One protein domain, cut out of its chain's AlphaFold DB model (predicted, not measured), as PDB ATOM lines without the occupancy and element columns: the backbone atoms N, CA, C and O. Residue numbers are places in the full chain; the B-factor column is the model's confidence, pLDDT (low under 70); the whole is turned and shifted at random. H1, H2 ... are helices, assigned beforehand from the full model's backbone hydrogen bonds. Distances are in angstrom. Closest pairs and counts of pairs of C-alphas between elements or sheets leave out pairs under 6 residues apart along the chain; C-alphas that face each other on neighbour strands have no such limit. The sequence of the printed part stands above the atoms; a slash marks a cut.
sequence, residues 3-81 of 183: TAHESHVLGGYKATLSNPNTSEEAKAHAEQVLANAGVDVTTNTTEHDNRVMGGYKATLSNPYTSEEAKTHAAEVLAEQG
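AT A GLANCE: This is residues 3 to 81 of the 183 residues of an uncharacterized protein of Rhizoctonia solani (UniProt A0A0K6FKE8). Two helical hairpins, H1 with H2 and H3 with H4, are joined by the near part of long H3; H4 folds back on its far part. The printed 79 residues have four named helices, H1 to H4 in order, and no named strand: all helix. The whole is only just loose, close to extended, radius of gyration of the C-alphas 17.0 A, spanning 46 by 28 by 19 A.

HOW THE PARTS SIT: H3, residues 41 to 61, touches H4, residues 67 to 79, with residues 53 to 60 alone, closest C-alphas Tyr 56 and Ala 73, 5.0 A. This hairpin runs opposite ways at 37 degrees, only just steep. H1, residues 3 to 18, touches H2, residues 24 to 36, with residues 10 to 17 alone, closest C-alphas Tyr 13 and Ala 30, 5.0 A. This hairpin runs opposite ways at 36 degrees, only just steep. H3 is close but not clearly touching to H1, about perpendicular at 78 degrees, closest C-alphas Lys 14 and Val 41, 7.4 A. H4 is apart from H1 and H2. Every O i to N i+4 pair is within hydrogen-bond range in H1, H2 and H4, 16 of 17 in H3.

IN THESE COORDINATES: H3 measures 31.3 A, H1 22.9 A, H4 18.5 A and H2 18.3 A. C-alpha 41 is at (128.742, 191.219, 87.254), C-alpha 79 at (134.419, 177.008, 70.148).

THE WHOLE: The farthest C-alphas, Glu 25 and Pro 63, are 47.9 A apart. The printed part has no cut; its three links are tight. Residue 3 and residues 40 to 48 have pLDDT under 70.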
ATOM      1  N   THR A   3     136.764 206.628  95.883       67.38
ATOM      2  CA  THR A   3     136.336 205.949  94.641       67.38
ATOM      3  C   THR A   3     137.252 204.803  94.207       67.38
ATOM      4  O   THR A   3     136.782 203.747  93.787       67.38
ATOM      5  N   ALA A   4     138.570 204.976  94.341       71.31
ATOM      6  CA  ALA A   4     139.539 203.937  93.997       71.31
ATOM      7  C   ALA A   4     139.505 202.765  94.988       71.31
ATOM      8  O   ALA A   4     139.621 201.615  94.571       71.31
ATOM      9  N   HIS A   5     139.321 203.046  96.283       76.19
ATOM     10  CA  HIS A   5     139.230 202.013  97.314       76.19
ATOM     11  C   HIS A   5     137.971 201.165  97.128       76.19
ATOM     12  O   HIS A   5     138.057 199.943  97.087       76.19
ATOM     13  N   GLU A   6     136.830 201.812  96.912       81.75
ATOM     14  CA  GLU A   6     135.553 201.145  96.657       81.75
ATOM     15  C   GLU A   6     135.603 200.279  95.390       81.75
ATOM     16  O   GLU A   6     135.211 199.115  95.419       81.75
ATOM     17  N   SER A   7     136.219 200.781  94.314       80.75
ATOM     18  CA  SER A   7     136.426 200.008  93.081       80.75
ATOM     19  C   SER A   7     137.288 198.757  93.301       80.75
ATOM     20  O   SER A   7     136.980 197.693  92.766       80.75
ATOM     21  N   HIS A   8     138.351 198.856  94.106       83.94
ATOM     22  CA  HIS A   8     139.210 197.708  94.421       83.94
ATOM     23  C   HIS A   8     138.508 196.690  95.323       83.94
ATOM     24  O   HIS A   8     138.649 195.487  95.107       83.94
ATOM     25  N   VAL A   9     137.728 197.154  96.301       86.69
ATOM     26  CA  VAL A   9     136.932 196.286  97.180       86.69
ATOM     27  C   VAL A   9     135.903 195.503  96.359       86.69
ATOM     28  O   VAL A   9     135.837 194.280  96.471       86.69
ATOM     29  N   LEU A  10     135.172 196.173  95.462       84.94
ATOM     30  CA  LEU A  10     134.238 195.521  94.537       84.94
ATOM     31  C   LEU A  10     134.963 194.558  93.584       84.94
ATOM     32  O   LEU A  10     134.476 193.459  93.329       84.94
ATOM     33  N   GLY A  11     136.164 194.910  93.115       84.19
ATOM     34  CA  GLY A  11     137.026 194.004  92.349       84.19
ATOM     35  C   GLY A  11     137.404 192.727  93.115       84.19
ATOM     36  O   GLY A  11     137.375 191.639  92.543       84.19
ATOM     37  N   GLY A  12     137.688 192.831  94.416       88.94
ATOM     38  CA  GLY A  12     137.972 191.678  95.279       88.94
ATOM     39  C   GLY A  12     136.770 190.745  95.456       88.94
ATOM     40  O   GLY A  12     136.915 189.522  95.390       88.94
ATOM     41  N   TYR A  13     135.564 191.301  95.600       88.62
ATOM     42  CA  TYR A  13     134.337 190.499  95.631       88.62
ATOM     43  C   TYR A  13     134.087 189.785  94.299       88.62
ATOM     44  O   TYR A  13     133.742 188.606  94.303       88.62
ATOM     45  N   LYS A  14     134.374 190.422  93.156       83.81
ATOM     46  CA  LYS A  14     134.326 189.741  91.849       83.81
ATOM     47  C   LYS A  14     135.316 188.581  91.766       83.81
ATOM     48  O   LYS A  14     134.943 187.493  91.344       83.81
ATOM     49  N   ALA A  15     136.550 188.780  92.229       85.69
ATOM     50  CA  ALA A  15     137.548 187.711  92.263       85.69
ATOM     51  C   ALA A  15     137.103 186.525  93.138       85.69
ATOM     52  O   ALA A  15     137.420 185.377  92.833       85.69
ATOM     53  N   THR A  16     136.330 186.790  94.196       87.88
ATOM     54  CA  THR A  16     135.751 185.747  95.055       87.88
ATOM     55  C   THR A  16     134.742 184.880  94.296       87.88
ATOM     56  O   THR A  16     134.731 183.668  94.508       87.88
ATOM     57  N   LEU A  17     133.956 185.466  93.384       84.50
ATOM     58  CA  LEU A  17     133.008 184.733  92.532       84.50
ATOM     59  C   LEU A  17     133.708 183.851  91.495       84.50
ATOM     60  O   LEU A  17     133.265 182.735  91.239       84.50
ATOM     61  N   SER A  18     134.815 184.326  90.921       81.75
ATOM     62  CA  SER A  18     135.556 183.582  89.894       81.75
ATOM     63  C   SER A  18     136.510 182.523  90.457       81.75
ATOM     64  O   SER A  18     136.973 181.665  89.712       81.75
ATOM     65  N   ASN A  19     136.846 182.576  91.750       86.50
ATOM     66  CA  ASN A  19     137.778 181.627  92.352       86.50
ATOM     67  C   ASN A  19     137.079 180.278  92.635       86.50
ATOM     68  O   ASN A  19     136.167 180.231  93.458       86.50
ATOM     69  N   PRO A  20     137.520 179.156  92.035       86.00
ATOM     70  CA  PRO A  20     136.897 177.848  92.258       86.00
ATOM     71  C   PRO A  20     137.085 177.309  93.685       86.00
ATOM     72  O   PRO A  20     136.367 176.401  94.087       86.00
ATOM     73  N   ASN A  21     138.032 177.859  94.454       89.31
ATOM     74  CA  ASN A  21     138.355 177.407  95.811       89.31
ATOM     75  C   ASN A  21     137.626 178.190  96.919       89.31
ATOM     76  O   ASN A  21     137.951 178.025  98.096       89.31
ATOM     77  N   THR A  22     136.700 179.086  96.578       91.12
ATOM     78  CA  THR A  22     135.901 179.825  97.568       91.12
ATOM     79  C   THR A  22     134.636 179.053  97.924       91.12
ATOM     80  O   THR A  22     134.087 178.324  97.099       91.12
ATOM     81  N   SER A  23     134.178 179.196  99.171       92.44
ATOM     82  CA  SER A  23     132.941 178.554  99.615       92.44
ATOM     83  C   SER A  23     131.716 179.234  99.000       92.44
ATOM     84  O   SER A  23     131.745 180.424  98.673       92.44
ATOM     85  N   GLU A  24     130.624 178.487  98.871       87.56
ATOM     86  CA  GLU A  24     129.376 178.997  98.295       87.56
ATOM     87  C   GLU A  24     128.771 180.124  99.146       87.56
ATOM     88  O   GLU A  24     128.235 181.090  98.610       87.56
ATOM     89  N   GLU A  25     128.947 180.087 100.469       88.00
ATOM     90  CA  GLU A  25     128.516 181.166 101.365       88.00
ATOM     91  C   GLU A  25     129.285 182.469 101.103       88.00
ATOM     92  O   GLU A  25     128.704 183.557 101.124       88.00
ATOM     93  N   ALA A  26     130.590 182.373 100.825       87.81
ATOM     94  CA  ALA A  26     131.415 183.530 100.494       87.81
ATOM     95  C   ALA A  26     131.037 184.122  99.127       87.81
ATOM     96  O   ALA A  26     131.028 185.346  98.972       87.81
ATOM     97  N   LYS A  27     130.682 183.271  98.157       88.88
ATOM     98  CA  LYS A  27     130.184 183.707  96.847       88.88
ATOM     99  C   LYS A  27     128.827 184.398  96.964       88.88
ATOM    100  O   LYS A  27     128.698 185.523  96.496       88.88
ATOM    101  N   ALA A  28     127.870 183.814  97.685       88.62
ATOM    102  CA  ALA A  28     126.555 184.422  97.906       88.62
ATOM    103  C   ALA A  28     126.658 185.812  98.562       88.62
ATOM    104  O   ALA A  28     125.982 186.761  98.161       88.62
ATOM    105  N   HIS A  29     127.560 185.967  99.536       89.94
ATOM    106  CA  HIS A  29     127.823 187.268 100.147       89.94
ATOM    107  C   HIS A  29     128.452 188.260  99.152       89.94
ATOM    108  O   HIS A  29     128.059 189.426  99.105       89.94
ATOM    109  N   ALA A  30     129.410 187.815  98.337       88.62
ATOM    110  CA  ALA A  30     130.022 188.650  97.307       88.62
ATOM    111  C   ALA A  30     129.001 189.118  96.252       88.62
ATOM    112  O   ALA A  30     129.016 190.293  95.883       88.62
ATOM    113  N   GLU A  31     128.076 188.251  95.826       86.25
ATOM    114  CA  GLU A  31     126.970 188.611  94.927       86.25
ATOM    115  C   GLU A  31     126.069 189.679  95.544       86.25
ATOM    116  O   GLU A  31     125.776 190.686  94.899       86.25
ATOM    117  N   GLN A  32     125.685 189.512  96.812       88.62
ATOM    118  CA  GLN A  32     124.848 190.480  97.517       88.62
ATOM    119  C   GLN A  32     125.524 191.857  97.622       88.62
ATOM    120  O   GLN A  32     124.875 192.884  97.418       88.62
ATOM    121  N   VAL A  33     126.827 191.898  97.917       88.62
ATOM    122  CA  VAL A  33     127.589 193.156  97.994       88.62
ATOM    123  C   VAL A  33     127.687 193.834  96.625       88.62
ATOM    124  O   VAL A  33     127.495 195.046  96.532       88.62
ATOM    125  N   LEU A  34     127.938 193.072  95.558       86.62
ATOM    126  CA  LEU A  34     128.021 193.599  94.191       86.62
ATOM    127  C   LEU A  34     126.663 194.106  93.684       86.62
ATOM    128  O   LEU A  34     126.604 195.183  93.089       86.62
ATOM    129  N   ALA A  35     125.580 193.387  93.990       84.75
ATOM    130  CA  ALA A  35     124.213 193.793  93.670       84.75
ATOM    131  C   ALA A  35     123.817 195.085  94.399       84.75
ATOM    132  O   ALA A  35     123.290 196.008  93.779       84.75
ATOM    133  N   ASN A  36     124.137 195.197  95.693       85.38
ATOM    134  CA  ASN A  36     123.891 196.413  96.474       85.38
ATOM    135  C   ASN A  36     124.685 197.622  95.956       85.38
ATOM    136  O   ASN A  36     124.211 198.751  96.044       85.38
ATOM    137  N   ALA A  37     125.877 197.391  95.403       83.31
ATOM    138  CA  ALA A  37     126.691 198.423  94.767       83.31
ATOM    139  C   ALA A  37     126.245 198.759  93.327       83.31
ATOM    140  O   ALA A  37     126.866 199.602  92.681       83.31
ATOM    141  N   GLY A  38     125.197 198.106  92.806       79.00
ATOM    142  CA  GLY A  38     124.705 198.301  91.438       79.00
ATOM    143  C   GLY A  38     125.683 197.831  90.357       79.00
ATOM    144  O   GLY A  38     125.602 198.280  89.215       79.00
ATOM    145  N   VAL A  39     126.635 196.961  90.708       72.50
ATOM    146  CA  VAL A  39     127.636 196.448  89.772       72.50
ATOM    147  C   VAL A  39     127.073 195.227  89.068       72.50
ATOM    148  O   VAL A  39     126.967 194.152  89.655       72.50
ATOM    149  N   ASP A  40     126.773 195.376  87.783       66.12
ATOM    150  CA  ASP A  40     126.391 194.245  86.951       66.12
ATOM    151  C   ASP A  40     127.618 193.358  86.683       66.12
ATOM    152  O   ASP A  40     128.532 193.713  85.930       66.12
ATOM    153  N   VAL A  41     127.658 192.205  87.349       63.88
ATOM    154  CA  VAL A  41     128.742 191.219  87.254       63.88
ATOM    155  C   VAL A  41     128.880 190.674  85.827       63.88
ATOM    156  O   VAL A  41     129.988 190.335  85.421       63.88
ATOM    157  N   THR A  42     127.804 190.672  85.035       59.94
ATOM    158  CA  THR A  42     127.786 190.097  83.680       59.94
ATOM    159  C   THR A  42     128.486 190.975  82.632       59.94
ATOM    160  O   THR A  42     129.062 190.476  81.661       59.94
ATOM    161  N   THR A  43     128.510 192.293  82.850       57.00
ATOM    162  CA  THR A  43     129.049 193.269  81.886       57.00
ATOM    163  C   THR A  43     130.565 193.173  81.718       57.00
ATOM    164  O   THR A  43     131.082 193.286  80.609       57.00
ATOM    165  N   ASN A  44     131.296 192.915  82.805       58.16
ATOM    166  CA  ASN A  44     132.758 192.901  82.776       58.16
ATOM    167  C   ASN A  44     133.326 191.579  82.244       58.16
ATOM    168  O   ASN A  44     134.364 191.592  81.590       58.16
ATOM    169  N   THR A  45     132.634 190.458  82.476       61.06
ATOM    170  CA  THR A  45     132.981 189.162  81.869       61.06
ATOM    171  C   THR A  45     132.938 189.282  80.352       61.06
ATOM    172  O   THR A  45     133.913 188.980  79.682       61.06
ATOM    173  N   THR A  46     131.883 189.912  79.828       63.28
ATOM    174  CA  THR A  46     131.733 190.171  78.391       63.28
ATOM    175  C   THR A  46     132.864 191.049  77.834       63.28
ATOM    176  O   THR A  46     133.376 190.790  76.750       63.28
ATOM    177  N   GLU A  47     133.304 192.086  78.559       67.38
ATOM    178  CA  GLU A  47     134.463 192.892  78.143       67.38
ATOM    179  C   GLU A  47     135.786 192.119  78.181       67.38
ATOM    180  O   GLU A  47     136.617 192.288  77.284       67.38
ATOM    181  N   HIS A  48     136.005 191.307  79.216       69.88
ATOM    182  CA  HIS A  48     137.193 190.468  79.336       69.88
ATOM    183  C   HIS A  48     137.244 189.454  78.196       69.88
ATOM    184  O   HIS A  48     138.252 189.388  77.492       69.88
ATOM    185  N   ASP A  49     136.134 188.770  77.944       77.62
ATOM    186  CA  ASP A  49     135.991 187.793  76.872       77.62
ATOM    187  C   ASP A  49     136.221 188.466  75.518       77.62
ATOM    188  O   ASP A  49     137.062 188.022  74.742       77.62
ATOM    189  N   ASN A  50     135.614 189.628  75.262       80.38
ATOM    190  CA  ASN A  50     135.857 190.385  74.031       80.38
ATOM    191  C   ASN A  50     137.338 190.747  73.829       80.38
ATOM    192  O   ASN A  50     137.848 190.669  72.707       80.38
ATOM    193  N   ARG A  51     138.055 191.128  74.895       83.69
ATOM    194  CA  ARG A  51     139.496 191.426  74.820       83.69
ATOM    195  C   ARG A  51     140.324 190.168  74.573       83.69
ATOM    196  O   ARG A  51     141.242 190.211  73.755       83.69
ATOM    197  N   VAL A  52     139.996 189.063  75.238       85.69
ATOM    198  CA  VAL A  52     140.646 187.758  75.053       85.69
ATOM    199  C   VAL A  52     140.463 187.275  73.610       85.69
ATOM    200  O   VAL A  52     141.444 186.957  72.936       85.69
ATOM    201  N   MET A  53     139.241 187.344  73.080       84.25
ATOM    202  CA  MET A  53     138.935 186.985  71.692       84.25
ATOM    203  C   MET A  53     139.610 187.918  70.684       84.25
ATOM    204  O   MET A  53     140.105 187.467  69.650       84.25
ATOM    205  N   GLY A  54     139.707 189.213  70.996       84.81
ATOM    206  CA  GLY A  54     140.516 190.161  70.227       84.81
ATOM    207  C   GLY A  54     141.995 189.762  70.170       84.81
ATOM    208  O   GLY A  54     142.611 189.845  69.108       84.81
ATOM    209  N   GLY A  55     142.546 189.262  71.278       89.19
ATOM    210  CA  GLY A  55     143.909 188.731  71.351       89.19
ATOM    211  C   GLY A  55     144.125 187.517  70.444       89.19
ATOM    212  O   GLY A  55     145.094 187.488  69.686       89.19
ATOM    213  N   TYR A  56     143.200 186.554  70.441       89.56
ATOM    214  CA  TYR A  56     143.281 185.397  69.540       89.56
ATOM    215  C   TYR A  56     143.183 185.797  68.062       89.56
ATOM    216  O   TYR A  56     143.961 185.308  67.240       89.56
ATOM    217  N   LYS A  57     142.319 186.761  67.717       87.50
ATOM    218  CA  LYS A  57     142.272 187.336  66.358       87.50
ATOM    219  C   LYS A  57     143.590 188.007  65.971       87.50
ATOM    220  O   LYS A  57     144.068 187.824  64.852       87.50
ATOM    221  N   ALA A  58     144.209 188.745  66.892       88.44
ATOM    222  CA  ALA A  58     145.510 189.360  66.657       88.44
ATOM    223  C   ALA A  58     146.594 188.303  66.391       88.44
ATOM    224  O   ALA A  58     147.369 188.459  65.446       88.44
ATOM    225  N   THR A  59     146.598 187.199  67.148       88.12
ATOM    226  CA  THR A  59     147.508 186.062  66.937       88.12
ATOM    227  C   THR A  59     147.389 185.474  65.533       88.12
ATOM    228  O   THR A  59     148.420 185.184  64.927       88.12
ATOM    229  N   LEU A  60     146.172 185.354  64.994       86.12
ATOM    230  CA  LEU A  60     145.945 184.880  63.623       86.12
ATOM    231  C   LEU A  60     146.483 185.848  62.559       86.12
ATOM    232  O   LEU A  60     146.996 185.411  61.533       86.12
ATOM    233  N   SER A  61     146.380 187.155  62.803       84.88
ATOM    234  CA  SER A  61     146.829 188.190  61.858       84.88
ATOM    235  C   SER A  61     148.335 188.476  61.901       84.88
ATOM    236  O   SER A  61     148.887 189.035  60.955       84.88
ATOM    237  N   ASN A  62     149.008 188.124  63.001       88.19
ATOM    238  CA  ASN A  62     150.413 188.447  63.202       88.19
ATOM    239  C   ASN A  62     151.312 187.486  62.394       88.19
ATOM    240  O   ASN A  62     151.281 186.280  62.630       88.19
ATOM    241  N   PRO A  63     152.165 187.979  61.478       85.56
ATOM    242  CA  PRO A  63     153.063 187.117  60.707       85.56
ATOM    243  C   PRO A  63     154.175 186.474  61.552       85.56
ATOM    244  O   PRO A  63     154.770 185.494  61.115       85.56
ATOM    245  N   TYR A  64     154.458 187.004  62.747       90.12
ATOM    246  CA  TYR A  64     155.528 186.525  63.632       90.12
ATOM    247  C   TYR A  64     155.060 185.512  64.690       90.12
ATOM    248  O   TYR A  64     155.837 185.156  65.577       90.12
ATOM    249  N   THR A  65     153.805 185.064  64.647       90.38
ATOM    250  CA  THR A  65     153.295 184.002  65.531       90.38
ATOM    251  C   THR A  65     153.521 182.627  64.910       90.38
ATOM    252  O   THR A  65     153.520 182.480  63.687       90.38
ATOM    253  N   SER A  66     153.735 181.612  65.754       91.56
ATOM    254  CA  SER A  66     153.918 180.236  65.286       91.56
ATOM    255  C   SER A  66     152.607 179.633  64.777       91.56
ATOM    256  O   SER A  66     151.516 180.037  65.186       91.56
ATOM    257  N   GLU A  67     152.712 178.636  63.901       88.25
ATOM    258  CA  GLU A  67     151.547 177.965  63.316       88.25
ATOM    259  C   GLU A  67     150.741 177.190  64.368       88.25
ATOM    260  O   GLU A  67     149.510 177.167  64.319       88.25
ATOM    261  N   GLU A  68     151.401 176.637  65.389       87.94
ATOM    262  CA  GLU A  68     150.734 175.983  66.518       87.94
ATOM    263  C   GLU A  68     149.892 176.981  67.323       87.94
ATOM    264  O   GLU A  68     148.750 176.692  67.683       87.94
ATOM    265  N   ALA A  69     150.418 178.189  67.562       86.62
ATOM    266  CA  ALA A  69     149.694 179.238  68.277       86.62
ATOM    267  C   ALA A  69     148.497 179.758  67.469       86.62
ATOM    268  O   ALA A  69     147.445 180.045  68.043       86.62
ATOM    269  N   LYS A  70     148.632 179.852  66.140       87.88
ATOM    270  CA  LYS A  70     147.524 180.205  65.240       87.88
ATOM    271  C   LYS A  70     146.445 179.126  65.222       87.88
ATOM    272  O   LYS A  70     145.271 179.460  65.309       87.88
ATOM    273  N   THR A  71     146.831 177.853  65.168       88.50
ATOM    274  CA  THR A  71     145.886 176.725  65.185       88.50
ATOM    275  C   THR A  71     145.047 176.746  66.460       88.50
ATOM    276  O   THR A  71     143.823 176.791  66.390       88.50
ATOM    277  N   HIS A  72     145.698 176.861  67.619       89.06
ATOM    278  CA  HIS A  72     145.003 176.973  68.901       89.06
ATOM    279  C   HIS A  72     144.114 178.226  68.979       89.06
ATOM    280  O   HIS A  72     142.996 178.179  69.481       89.06
ATOM    281  N   ALA A  73     144.584 179.373  68.476       87.81
ATOM    282  CA  ALA A  73     143.772 180.588  68.432       87.81
ATOM    283  C   ALA A  73     142.511 180.414  67.567       87.81
ATOM    284  O   ALA A  73     141.447 180.900  67.944       87.81
ATOM    285  N   ALA A  74     142.612 179.713  66.436       86.31
ATOM    286  CA  ALA A  74     141.472 179.416  65.572       86.31
ATOM    287  C   ALA A  74     140.466 178.470  66.246       86.31
ATOM    288  O   ALA A  74     139.264 178.719  66.165       86.31
ATOM    289  N   GLU A  75     140.946 177.434  66.939       88.94
ATOM    290  CA  GLU A  75     140.104 176.495  67.694       88.94
ATOM    291  C   GLU A  75     139.303 177.214  68.787       88.94
ATOM    292  O   GLU A  75     138.077 177.109  68.815       88.94
ATOM    293  N   VAL A  76     139.963 178.029  69.617       88.12
ATOM    294  CA  VAL A  76     139.297 178.780  70.698       88.12
ATOM    295  C   VAL A  76     138.254 179.760  70.153       88.12
ATOM    296  O   VAL A  76     137.170 179.898  70.720       88.12
ATOM    297  N   LEU A  77     138.548 180.443  69.043       86.00
ATOM    298  CA  LEU A  77     137.580 181.335  68.399       86.00
ATOM    299  C   LEU A  77     136.356 180.559  67.876       86.00
ATOM    300  O   LEU A  77     135.227 181.009  68.076       86.00
ATOM    301  N   ALA A  78     136.570 179.382  67.278       84.88
ATOM    302  CA  ALA A  78     135.505 178.528  66.755       84.88
ATOM    303  C   ALA A  78     134.609 177.939  67.859       84.88
ATOM    304  O   ALA A  78     133.388 177.918  67.700       84.88
ATOM    305  N   GLU A  79     135.180 177.515  68.991       85.56
ATOM    306  CA  GLU A  79     134.419 177.008  70.148       85.56
ATOM    307  C   GLU A  79     133.433 178.041  70.703       85.56
ATOM    308  O   GLU A  79     132.334 177.700  71.135       85.56
ATOM    309  N   GLN A  80     133.805 179.317  70.651       80.38
ATOM    310  CA  GLN A  80     132.969 180.428  71.102       80.38
ATOM    311  C   GLN A  80     132.010 180.936  70.011       80.38
ATOM    312  O   GLN A  80     131.371 181.975  70.182       80.38
ATOM    313  N   GLY A  81     131.922 180.242  68.869       75.62
ATOM    314  CA  GLY A  81     131.069 180.625  67.741       75.62
ATOM    315  C   GLY A  81     131.479 181.942  67.079       75.62
ATOM    316  O   GLY A  81     130.669 182.566  66.396       75.62
TER     317      GLY A  81